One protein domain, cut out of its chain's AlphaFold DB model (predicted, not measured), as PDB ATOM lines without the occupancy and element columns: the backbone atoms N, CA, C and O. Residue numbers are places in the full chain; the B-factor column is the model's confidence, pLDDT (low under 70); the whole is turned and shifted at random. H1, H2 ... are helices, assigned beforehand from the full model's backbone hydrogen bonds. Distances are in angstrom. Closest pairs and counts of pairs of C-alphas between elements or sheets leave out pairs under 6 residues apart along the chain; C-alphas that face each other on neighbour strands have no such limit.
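AT A GLANCE: This is residues 344 to 405 of the 822 residues of an uncharacterized protein of Hanseniaspora guilliermondii (UniProt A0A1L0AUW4). Three helices follow one another, with H2 packed crosswise on one side of H1 and H3 folding back from the end of H2 to run the same way as H1, loosely beside it. H3 makes much of the length, and residues 398 to 404 at its far end stick out. The printed part has 62 residues with three named helices, H1, H2 and H3 in chain order, and no named strand; the class is all helix. It is compact, with a radius of gyration of the C-alphas of 11.6 A, yet elongated, with spans of 37 by 21 by 18 A.

HOW THE PARTS SIT: H1, residues 345 to 359, touches H2, residues 366 to 378, where the closest C-alphas, those of Val 349 and Leu 372, are 5.8 A apart. They run opposite ways at a steep tilt of 60 degrees. H2, with residues 375 to 376 alone, only just touches residues 383 to 386 of H3, residues 383 to 400, with 3 pairs of C-alphas within 8 A. The closest C-alphas there, those of Val 376 and Ser 386, are 5.7 A apart, and the helices run opposite ways at a steep tilt of 54 degrees. H1 and H3 are close but not clearly touching, the closest C-alphas being those of Ile 348 and Leu 383 at 7.1 A. They run the same way at a tilt of 37 degrees, only just steep. In H1, H2 and H3 every O i to N i+4 pair is within hydrogen-bond range.

IN THESE COORDINATES: H1 begins at C-alpha 345 (17.793, -31.077, -31.920) and is 21.3 A long. H2 is 18.9 A long and ends at C-alpha 378 (16.477, -21.207, -37.155). H3 is 25.8 A long and ends at C-alpha 400 (23.169, -3.874, -21.411).

THE WHOLE: The two C-alphas farthest apart, those of Ala 344 and Asn 402, are 37.3 A apart. The printed part has no cut. The link from H1 to H2 is short, and that from H2 to H3 is tight. Mean pLDDT of the printed part is 75.2, with residues 363 to 364, 366 to 367 and 395 to 405 under 70.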
ATOM      1  N   ALA A 344      19.964 -35.173 -33.150       86.00
ATOM      2  CA  ALA A 344      18.616 -34.758 -32.776       86.00
ATOM      3  C   ALA A 344      18.644 -33.427 -32.004       86.00
ATOM      4  O   ALA A 344      19.361 -33.323 -31.011       86.00
ATOM      5  N   LEU A 345      17.806 -32.466 -32.415       85.25
ATOM      6  CA  LEU A 345      17.793 -31.077 -31.920       85.25
ATOM      7  C   LEU A 345      17.812 -30.966 -30.386       85.25
ATOM      8  O   LEU A 345      18.507 -30.119 -29.845       85.25
ATOM      9  N   ARG A 346      17.140 -31.882 -29.674       87.00
ATOM     10  CA  ARG A 346      17.168 -31.955 -28.200       87.00
ATOM     11  C   ARG A 346      18.591 -32.068 -27.638       87.00
ATOM     12  O   ARG A 346      18.942 -31.276 -26.781       87.00
ATOM     13  N   LYS A 347      19.434 -32.956 -28.188       88.94
ATOM     14  CA  LYS A 347      20.844 -33.097 -27.766       88.94
ATOM     15  C   LYS A 347      21.674 -31.829 -28.041       88.94
ATOM     16  O   LYS A 347      22.690 -31.637 -27.389       88.94
ATOM     17  N   ILE A 348      21.263 -30.993 -29.000       89.19
ATOM     18  CA  ILE A 348      21.892 -29.690 -29.275       89.19
ATOM     19  C   ILE A 348      21.429 -28.652 -28.243       89.19
ATOM     20  O   ILE A 348      22.256 -27.961 -27.664       89.19
ATOM     21  N   VAL A 349      20.120 -28.573 -27.981       89.25
ATOM     22  CA  VAL A 349      19.527 -27.664 -26.982       89.25
ATOM     23  C   VAL A 349      20.028 -27.966 -25.568       89.25
ATOM     24  O   VAL A 349      20.295 -27.035 -24.816       89.25
ATOM     25  N   ASP A 350      20.180 -29.245 -25.216       89.00
ATOM     26  CA  ASP A 350      20.747 -29.659 -23.933       89.00
ATOM     27  C   ASP A 350      22.222 -29.209 -23.820       89.00
ATOM     28  O   ASP A 350      22.557 -28.513 -22.872       89.00
ATOM     29  N   PHE A 351      23.059 -29.446 -24.840       89.56
ATOM     30  CA  PHE A 351      24.460 -28.984 -24.869       89.56
ATOM     31  C   PHE A 351      24.618 -27.452 -24.805       89.56
ATOM     32  O   PHE A 351      25.478 -26.947 -24.089       89.56
ATOM     33  N   LEU A 352      23.790 -26.692 -25.533       88.38
ATOM     34  CA  LEU A 352      23.811 -25.226 -25.451       88.38
ATOM     35  C   LEU A 352      23.330 -24.727 -24.083       88.38
ATOM     36  O   LEU A 352      23.824 -23.712 -23.602       88.38
ATOM     37  N   GLN A 353      22.397 -25.436 -23.439       87.94
ATOM     38  CA  GLN A 353      22.032 -25.144 -22.056       87.94
ATOM     39  C   GLN A 353      23.199 -25.406 -21.101       87.94
ATOM     40  O   GLN A 353      23.452 -24.549 -20.258       87.94
ATOM     41  N   ASP A 354      23.904 -26.530 -21.233       88.00
ATOM     42  CA  ASP A 354      25.045 -26.858 -20.372       88.00
ATOM     43  C   ASP A 354      26.095 -25.725 -20.424       88.00
ATOM     44  O   ASP A 354      26.455 -25.182 -19.377       88.00
ATOM     45  N   ILE A 355      26.450 -25.245 -21.628       87.56
ATOM     46  CA  ILE A 355      27.336 -24.077 -21.835       87.56
ATOM     47  C   ILE A 355      26.826 -22.818 -21.112       87.56
ATOM     48  O   ILE A 355      27.599 -22.145 -20.436       87.56
ATOM     49  N   ILE A 356      25.529 -22.501 -21.193       84.25
ATOM     50  CA  ILE A 356      24.949 -21.330 -20.503       84.25
ATOM     51  C   ILE A 356      25.041 -21.470 -18.980       84.25
ATOM     52  O   ILE A 356      25.247 -20.472 -18.285       84.25
ATOM     53  N   THR A 357      24.897 -22.687 -18.444       84.31
ATOM     54  CA  THR A 357      25.077 -22.923 -17.004       84.31
ATOM     55  C   THR A 357      26.540 -22.823 -16.569       84.31
ATOM     56  O   THR A 357      26.799 -22.425 -15.435       84.31
ATOM     57  N   GLU A 358      27.496 -23.115 -17.456       84.31
ATOM     58  CA  GLU A 358      28.923 -22.925 -17.183       84.31
ATOM     59  C   GLU A 358      29.342 -21.449 -17.262       84.31
ATOM     60  O   GLU A 358      29.976 -20.974 -16.325       84.31
ATOM     61  N   GLU A 359      28.946 -20.709 -18.304       81.88
ATOM     62  CA  GLU A 359      29.371 -19.312 -18.513       81.88
ATOM     63  C   GLU A 359      28.652 -18.313 -17.592       81.88
ATOM     64  O   GLU A 359      29.298 -17.485 -16.957       81.88
ATOM     65  N   LEU A 360      27.317 -18.385 -17.495       74.94
ATOM     66  CA  LEU A 360      26.513 -17.406 -16.744       74.94
ATOM     67  C   LEU A 360      26.139 -17.870 -15.327       74.94
ATOM     68  O   LEU A 360      25.468 -17.145 -14.595       74.94
ATOM     69  N   HIS A 361      26.497 -19.104 -14.949       73.88
ATOM     70  CA  HIS A 361      26.136 -19.740 -13.669       73.88
ATOM     71  C   HIS A 361      24.616 -19.766 -13.363       73.88
ATOM     72  O   HIS A 361      24.187 -19.998 -12.227       73.88
ATOM     73  N   LEU A 362      23.778 -19.555 -14.386       71.19
ATOM     74  CA  LEU A 362      22.322 -19.506 -14.273       71.19
ATOM     75  C   LEU A 362      21.715 -20.906 -14.135       71.19
ATOM     76  O   LEU A 362      22.190 -21.884 -14.708       71.19
ATOM     77  N   LYS A 363      20.596 -21.005 -13.409       67.88
ATOM     78  CA  LYS A 363      19.830 -22.256 -13.299       67.88
ATOM     79  C   LYS A 363      18.953 -22.474 -14.543       67.88
ATOM     80  O   LYS A 363      18.319 -21.523 -14.999       67.88
ATOM     81  N   PRO A 364      18.837 -23.717 -15.046       66.00
ATOM     82  CA  PRO A 364      18.121 -24.014 -16.283       66.00
ATOM     83  C   PRO A 364      16.604 -23.796 -16.157       66.00
ATOM     84  O   PRO A 364      15.891 -24.565 -15.509       66.00
ATOM     85  N   SER A 365      16.093 -22.763 -16.829       70.81
ATOM     86  CA  SER A 365      14.664 -22.445 -16.919       70.81
ATOM     87  C   SER A 365      13.976 -23.179 -18.079       70.81
ATOM     88  O   SER A 365      14.589 -23.512 -19.097       70.81
ATOM     89  N   LYS A 366      12.658 -23.398 -17.962       66.44
ATOM     90  CA  LYS A 366      11.837 -23.961 -19.051       66.44
ATOM     91  C   LYS A 366      11.778 -23.026 -20.260       66.44
ATOM     92  O   LYS A 366      11.931 -23.492 -21.384       66.44
ATOM     93  N   ASN A 367      11.630 -21.721 -20.022       66.38
ATOM     94  CA  ASN A 367      11.513 -20.716 -21.082       66.38
ATOM     95  C   ASN A 367      12.808 -20.649 -21.914       66.38
ATOM     96  O   ASN A 367      12.754 -20.585 -23.138       66.38
ATOM     97  N   GLN A 368      13.972 -20.775 -21.260       70.44
ATOM     98  CA  GLN A 368      15.273 -20.861 -21.933       70.44
ATOM     99  C   GLN A 368      15.344 -22.057 -22.898       70.44
ATOM    100  O   GLN A 368      15.798 -21.885 -24.023       70.44
ATOM    101  N   LYS A 369      14.848 -23.251 -22.522       74.94
ATOM    102  CA  LYS A 369      14.826 -24.409 -23.444       74.94
ATOM    103  C   LYS A 369      13.975 -24.166 -24.689       74.94
ATOM    104  O   LYS A 369      14.323 -24.656 -25.759       74.94
ATOM    105  N   GLU A 370      12.879 -23.425 -24.564       70.31
ATOM    106  CA  GLU A 370      12.004 -23.100 -25.694       70.31
ATOM    107  C   GLU A 370      12.662 -22.089 -26.647       70.31
ATOM    108  O   GLU A 370      12.659 -22.290 -27.862       70.31
ATOM    109  N   ILE A 371      13.305 -21.050 -26.097       73.69
ATOM    110  CA  ILE A 371      14.095 -20.067 -26.856       73.69
ATOM    111  C   ILE A 371      15.262 -20.761 -27.578       73.69
ATOM    112  O   ILE A 371      15.441 -20.574 -28.781       73.69
ATOM    113  N   LEU A 372      15.997 -21.633 -26.882       79.81
ATOM    114  CA  LEU A 372      17.088 -22.418 -27.463       79.81
ATOM    115  C   LEU A 372      16.611 -23.375 -28.561       79.81
ATOM    116  O   LEU A 372      17.304 -23.515 -29.564       79.81
ATOM    117  N   SER A 373      15.430 -23.995 -28.433       81.00
ATOM    118  CA  SER A 373      14.860 -24.804 -29.523       81.00
ATOM    119  C   SER A 373      14.625 -23.953 -30.771       81.00
ATOM    120  O   SER A 373      15.083 -24.324 -31.847       81.00
ATOM    121  N   ARG A 374      14.019 -22.762 -30.626       71.50
ATOM    122  CA  ARG A 374      13.807 -21.823 -31.746       71.50
ATOM    123  C   ARG A 374      15.120 -21.340 -32.377       71.50
ATOM    124  O   ARG A 374      15.197 -21.252 -33.600       71.50
ATOM    125  N   LEU A 375      16.158 -21.066 -31.578       78.00
ATOM    126  CA  LEU A 375      17.486 -20.663 -32.067       78.00
ATOM    127  C   LEU A 375      18.170 -21.798 -32.845       78.00
ATOM    128  O   LEU A 375      18.657 -21.590 -33.956       78.00
ATOM    129  N   VAL A 376      18.164 -23.016 -32.301       81.81
ATOM    130  CA  VAL A 376      18.740 -24.197 -32.964       81.81
ATOM    131  C   VAL A 376      17.969 -24.534 -34.243       81.81
ATOM    132  O   VAL A 376      18.580 -24.877 -35.256       81.81
ATOM    133  N   GLU A 377      16.641 -24.405 -34.236       76.50
ATOM    134  CA  GLU A 377      15.792 -24.604 -35.413       76.50
ATOM    135  C   GLU A 377      16.081 -23.564 -36.504       76.50
ATOM    136  O   GLU A 377      16.333 -23.961 -37.642       76.50
ATOM    137  N   SER A 378      16.157 -22.266 -36.178       72.31
ATOM    138  CA  SER A 378      16.477 -21.207 -37.155       72.31
ATOM    139  C   SER A 378      17.886 -21.351 -37.753       72.31
ATOM    140  O   SER A 378      18.092 -21.115 -38.950       72.31
ATOM    141  N   CYS A 379      18.838 -21.866 -36.969       75.94
ATOM    142  CA  CYS A 379      20.178 -22.252 -37.415       75.94
ATOM    143  C   CYS A 379      20.208 -23.552 -38.250       75.94
ATOM    144  O   CYS A 379      21.291 -24.061 -38.536       75.94
ATOM    145  N   ASN A 380      19.053 -24.124 -38.624       75.38
ATOM    146  CA  ASN A 380      18.907 -25.443 -39.260       75.38
ATOM    147  C   ASN A 380      19.620 -26.583 -38.492       75.38
ATOM    148  O   ASN A 380      19.943 -27.616 -39.082       75.38
ATOM    149  N   GLY A 381      19.875 -26.407 -37.191       76.56
ATOM    150  CA  GLY A 381      20.637 -27.304 -36.323       76.56
ATOM    151  C   GLY A 381      22.139 -27.393 -36.628       76.56
ATOM    152  O   GLY A 381      22.733 -28.445 -36.389       76.56
ATOM    153  N   ASP A 382      22.744 -26.328 -37.164       86.31
ATOM    154  CA  ASP A 382      24.199 -26.129 -37.198       86.31
ATOM    155  C   ASP A 382      24.706 -25.732 -35.797       86.31
ATOM    156  O   ASP A 382      24.324 -24.686 -35.267       86.31
ATOM    157  N   LEU A 383      25.571 -26.556 -35.196       88.31
ATOM    158  CA  LEU A 383      26.134 -26.321 -33.857       88.31
ATOM    159  C   LEU A 383      27.021 -25.072 -33.783       88.31
ATOM    160  O   LEU A 383      26.963 -24.347 -32.793       88.31
ATOM    161  N   ARG A 384      27.831 -24.814 -34.815       89.00
ATOM    162  CA  ARG A 384      28.781 -23.694 -34.854       89.00
ATOM    163  C   ARG A 384      28.037 -22.370 -34.987       89.00
ATOM    164  O   ARG A 384      28.338 -21.426 -34.267       89.00
ATOM    165  N   ASN A 385      27.051 -22.321 -35.881       87.56
ATOM    166  CA  ASN A 385      26.204 -21.145 -36.059       87.56
ATOM    167  C   ASN A 385      25.355 -20.884 -34.803       87.56
ATOM    168  O   ASN A 385      25.316 -19.756 -34.321       87.56
ATOM    169  N   SER A 386      24.749 -21.929 -34.222       88.00
ATOM    170  CA  SER A 386      23.962 -21.791 -32.985       88.00
ATOM    171  C   SER A 386      24.804 -21.237 -31.831       88.00
ATOM    172  O   SER A 386      24.357 -20.331 -31.135       88.00
ATOM    173  N   LEU A 387      26.030 -21.740 -31.649       88.62
ATOM    174  CA  LEU A 387      26.921 -21.306 -30.571       88.62
ATOM    175  C   LEU A 387      27.468 -19.884 -30.783       88.62
ATOM    176  O   LEU A 387      27.541 -19.124 -29.824       88.62
ATOM    177  N   ASN A 388      27.788 -19.497 -32.025       88.81
ATOM    178  CA  ASN A 388      28.178 -18.120 -32.346       88.81
ATOM    179  C   ASN A 388      27.040 -17.126 -32.070       88.81
ATOM    180  O   ASN A 388      27.267 -16.105 -31.429       88.81
ATOM    181  N   ASN A 389      25.819 -17.423 -32.529       84.88
ATOM    182  CA  ASN A 389      24.666 -16.545 -32.304       84.88
ATOM    183  C   ASN A 389      24.367 -16.409 -30.804       84.88
ATOM    184  O   ASN A 389      24.193 -15.298 -30.318       84.88
ATOM    185  N   LEU A 390      24.442 -17.517 -30.058       84.06
ATOM    186  CA  LEU A 390      24.321 -17.513 -28.602       84.06
ATOM    187  C   LEU A 390      25.393 -16.642 -27.915       84.06
ATOM    188  O   LEU A 390      25.060 -15.894 -26.998       84.06
ATOM    189  N   GLN A 391      26.652 -16.699 -28.368       84.12
ATOM    190  CA  GLN A 391      27.727 -15.844 -27.849       84.12
ATOM    191  C   GLN A 391      27.442 -14.357 -28.126       84.12
ATOM    192  O   GLN A 391      27.620 -13.526 -27.237       84.12
ATOM    193  N   PHE A 392      26.963 -14.005 -29.326       80.75
ATOM    194  CA  PHE A 392      26.614 -12.618 -29.663       80.75
ATOM    195  C   PHE A 392      25.413 -12.086 -28.870       80.75
ATOM    196  O   PHE A 392      25.444 -10.933 -28.441       80.75
ATOM    197  N   ASP A 393      24.380 -12.902 -28.656       75.38
ATOM    198  CA  ASP A 393      23.196 -12.512 -27.883       75.38
ATOM    199  C   ASP A 393      23.537 -12.313 -26.391       75.38
ATOM    200  O   ASP A 393      23.044 -11.380 -25.755       75.38
ATOM    201  N   ILE A 394      24.430 -13.142 -25.830       74.88
ATOM    202  CA  ILE A 394      24.849 -13.037 -24.424       74.88
ATOM    203  C   ILE A 394      25.812 -11.864 -24.200       74.88
ATOM    204  O   ILE A 394      25.579 -11.087 -23.273       74.88
ATOM    205  N   LEU A 395      26.814 -11.657 -25.062       67.31
ATOM    206  CA  LEU A 395      27.715 -10.495 -24.964       67.31
ATOM    207  C   LEU A 395      26.961  -9.161 -25.103       67.31
ATOM    208  O   LEU A 395      27.299  -8.190 -24.429       67.31
ATOM    209  N   GLU A 396      25.910  -9.100 -25.929       59.56
ATOM    210  CA  GLU A 396      25.041  -7.917 -25.996       59.56
ATOM    211  C   GLU A 396      24.249  -7.716 -24.695       59.56
ATOM    212  O   GLU A 396      24.125  -6.583 -24.233       59.56
ATOM    213  N   SER A 397      23.780  -8.793 -24.052       61.16
ATOM    214  CA  SER A 397      23.131  -8.689 -22.740       61.16
ATOM    215  C   SER A 397      24.087  -8.158 -21.664       61.16
ATOM    216  O   SER A 397      23.715  -7.260 -20.914       61.16
ATOM    217  N   GLU A 398      25.346  -8.602 -21.637       56.12
ATOM    218  CA  GLU A 398      26.343  -8.112 -20.674       56.12
ATOM    219  C   GLU A 398      26.687  -6.629 -20.881       56.12
ATOM    220  O   GLU A 398      26.856  -5.900 -19.904       56.12
ATOM    221  N   LEU A 399      26.683  -6.145 -22.128       48.00
ATOM    222  CA  LEU A 399      26.818  -4.716 -22.443       48.00
ATOM    223  C   LEU A 399      25.594  -3.880 -22.009       48.00
ATOM    224  O   LEU A 399      25.726  -2.679 -21.764       48.00
ATOM    225  N   ILE A 400      24.416  -4.501 -21.887       49.22
ATOM    226  CA  ILE A 400      23.169  -3.874 -21.411       49.22
ATOM    227  C   ILE A 400      23.040  -3.945 -19.873       49.22
ATOM    228  O   ILE A 400      22.431  -3.057 -19.274       49.22
ATOM    229  N   ASN A 401      23.675  -4.923 -19.215       45.59
ATOM    230  CA  ASN A 401      23.543  -5.252 -17.782       45.59
ATOM    231  C   ASN A 401      24.064  -4.193 -16.778       45.59
ATOM    232  O   ASN A 401      24.120  -4.455 -15.578       45.59
ATOM    233  N   ASN A 402      24.343  -2.961 -17.222       44.97
ATOM    234  CA  ASN A 402      24.276  -1.784 -16.342       44.97
ATOM    235  C   ASN A 402      22.828  -1.448 -15.910       44.97
ATOM    236  O   ASN A 402      22.628  -0.553 -15.091       44.97
ATOM    237  N   ILE A 403      21.817  -2.150 -16.445       39.53
ATOM    238  CA  ILE A 403      20.422  -2.119 -15.987       39.53
ATOM    239  C   ILE A 403      19.952  -3.553 -15.676       39.53
ATOM    240  O   ILE A 403      20.115  -4.467 -16.476       39.53
ATOM    241  N   GLU A 404      19.378  -3.714 -14.483       39.75
ATOM    242  CA  GLU A 404      18.981  -4.940 -13.770       39.75
ATOM    243  C   GLU A 404      18.524  -6.163 -14.605       39.75
ATOM    244  O   GLU A 404      17.459  -6.175 -15.227       39.75
ATOM    245  N   VAL A 405      19.284  -7.259 -14.466       45.03
ATOM    246  CA  VAL A 405      19.135  -8.561 -15.158       45.03
ATOM    247  C   VAL A 405      17.752  -9.225 -15.002       45.03
ATOM    248  O   VAL A 405      17.331  -9.985 -15.874       45.03
TER     249      VAL A 405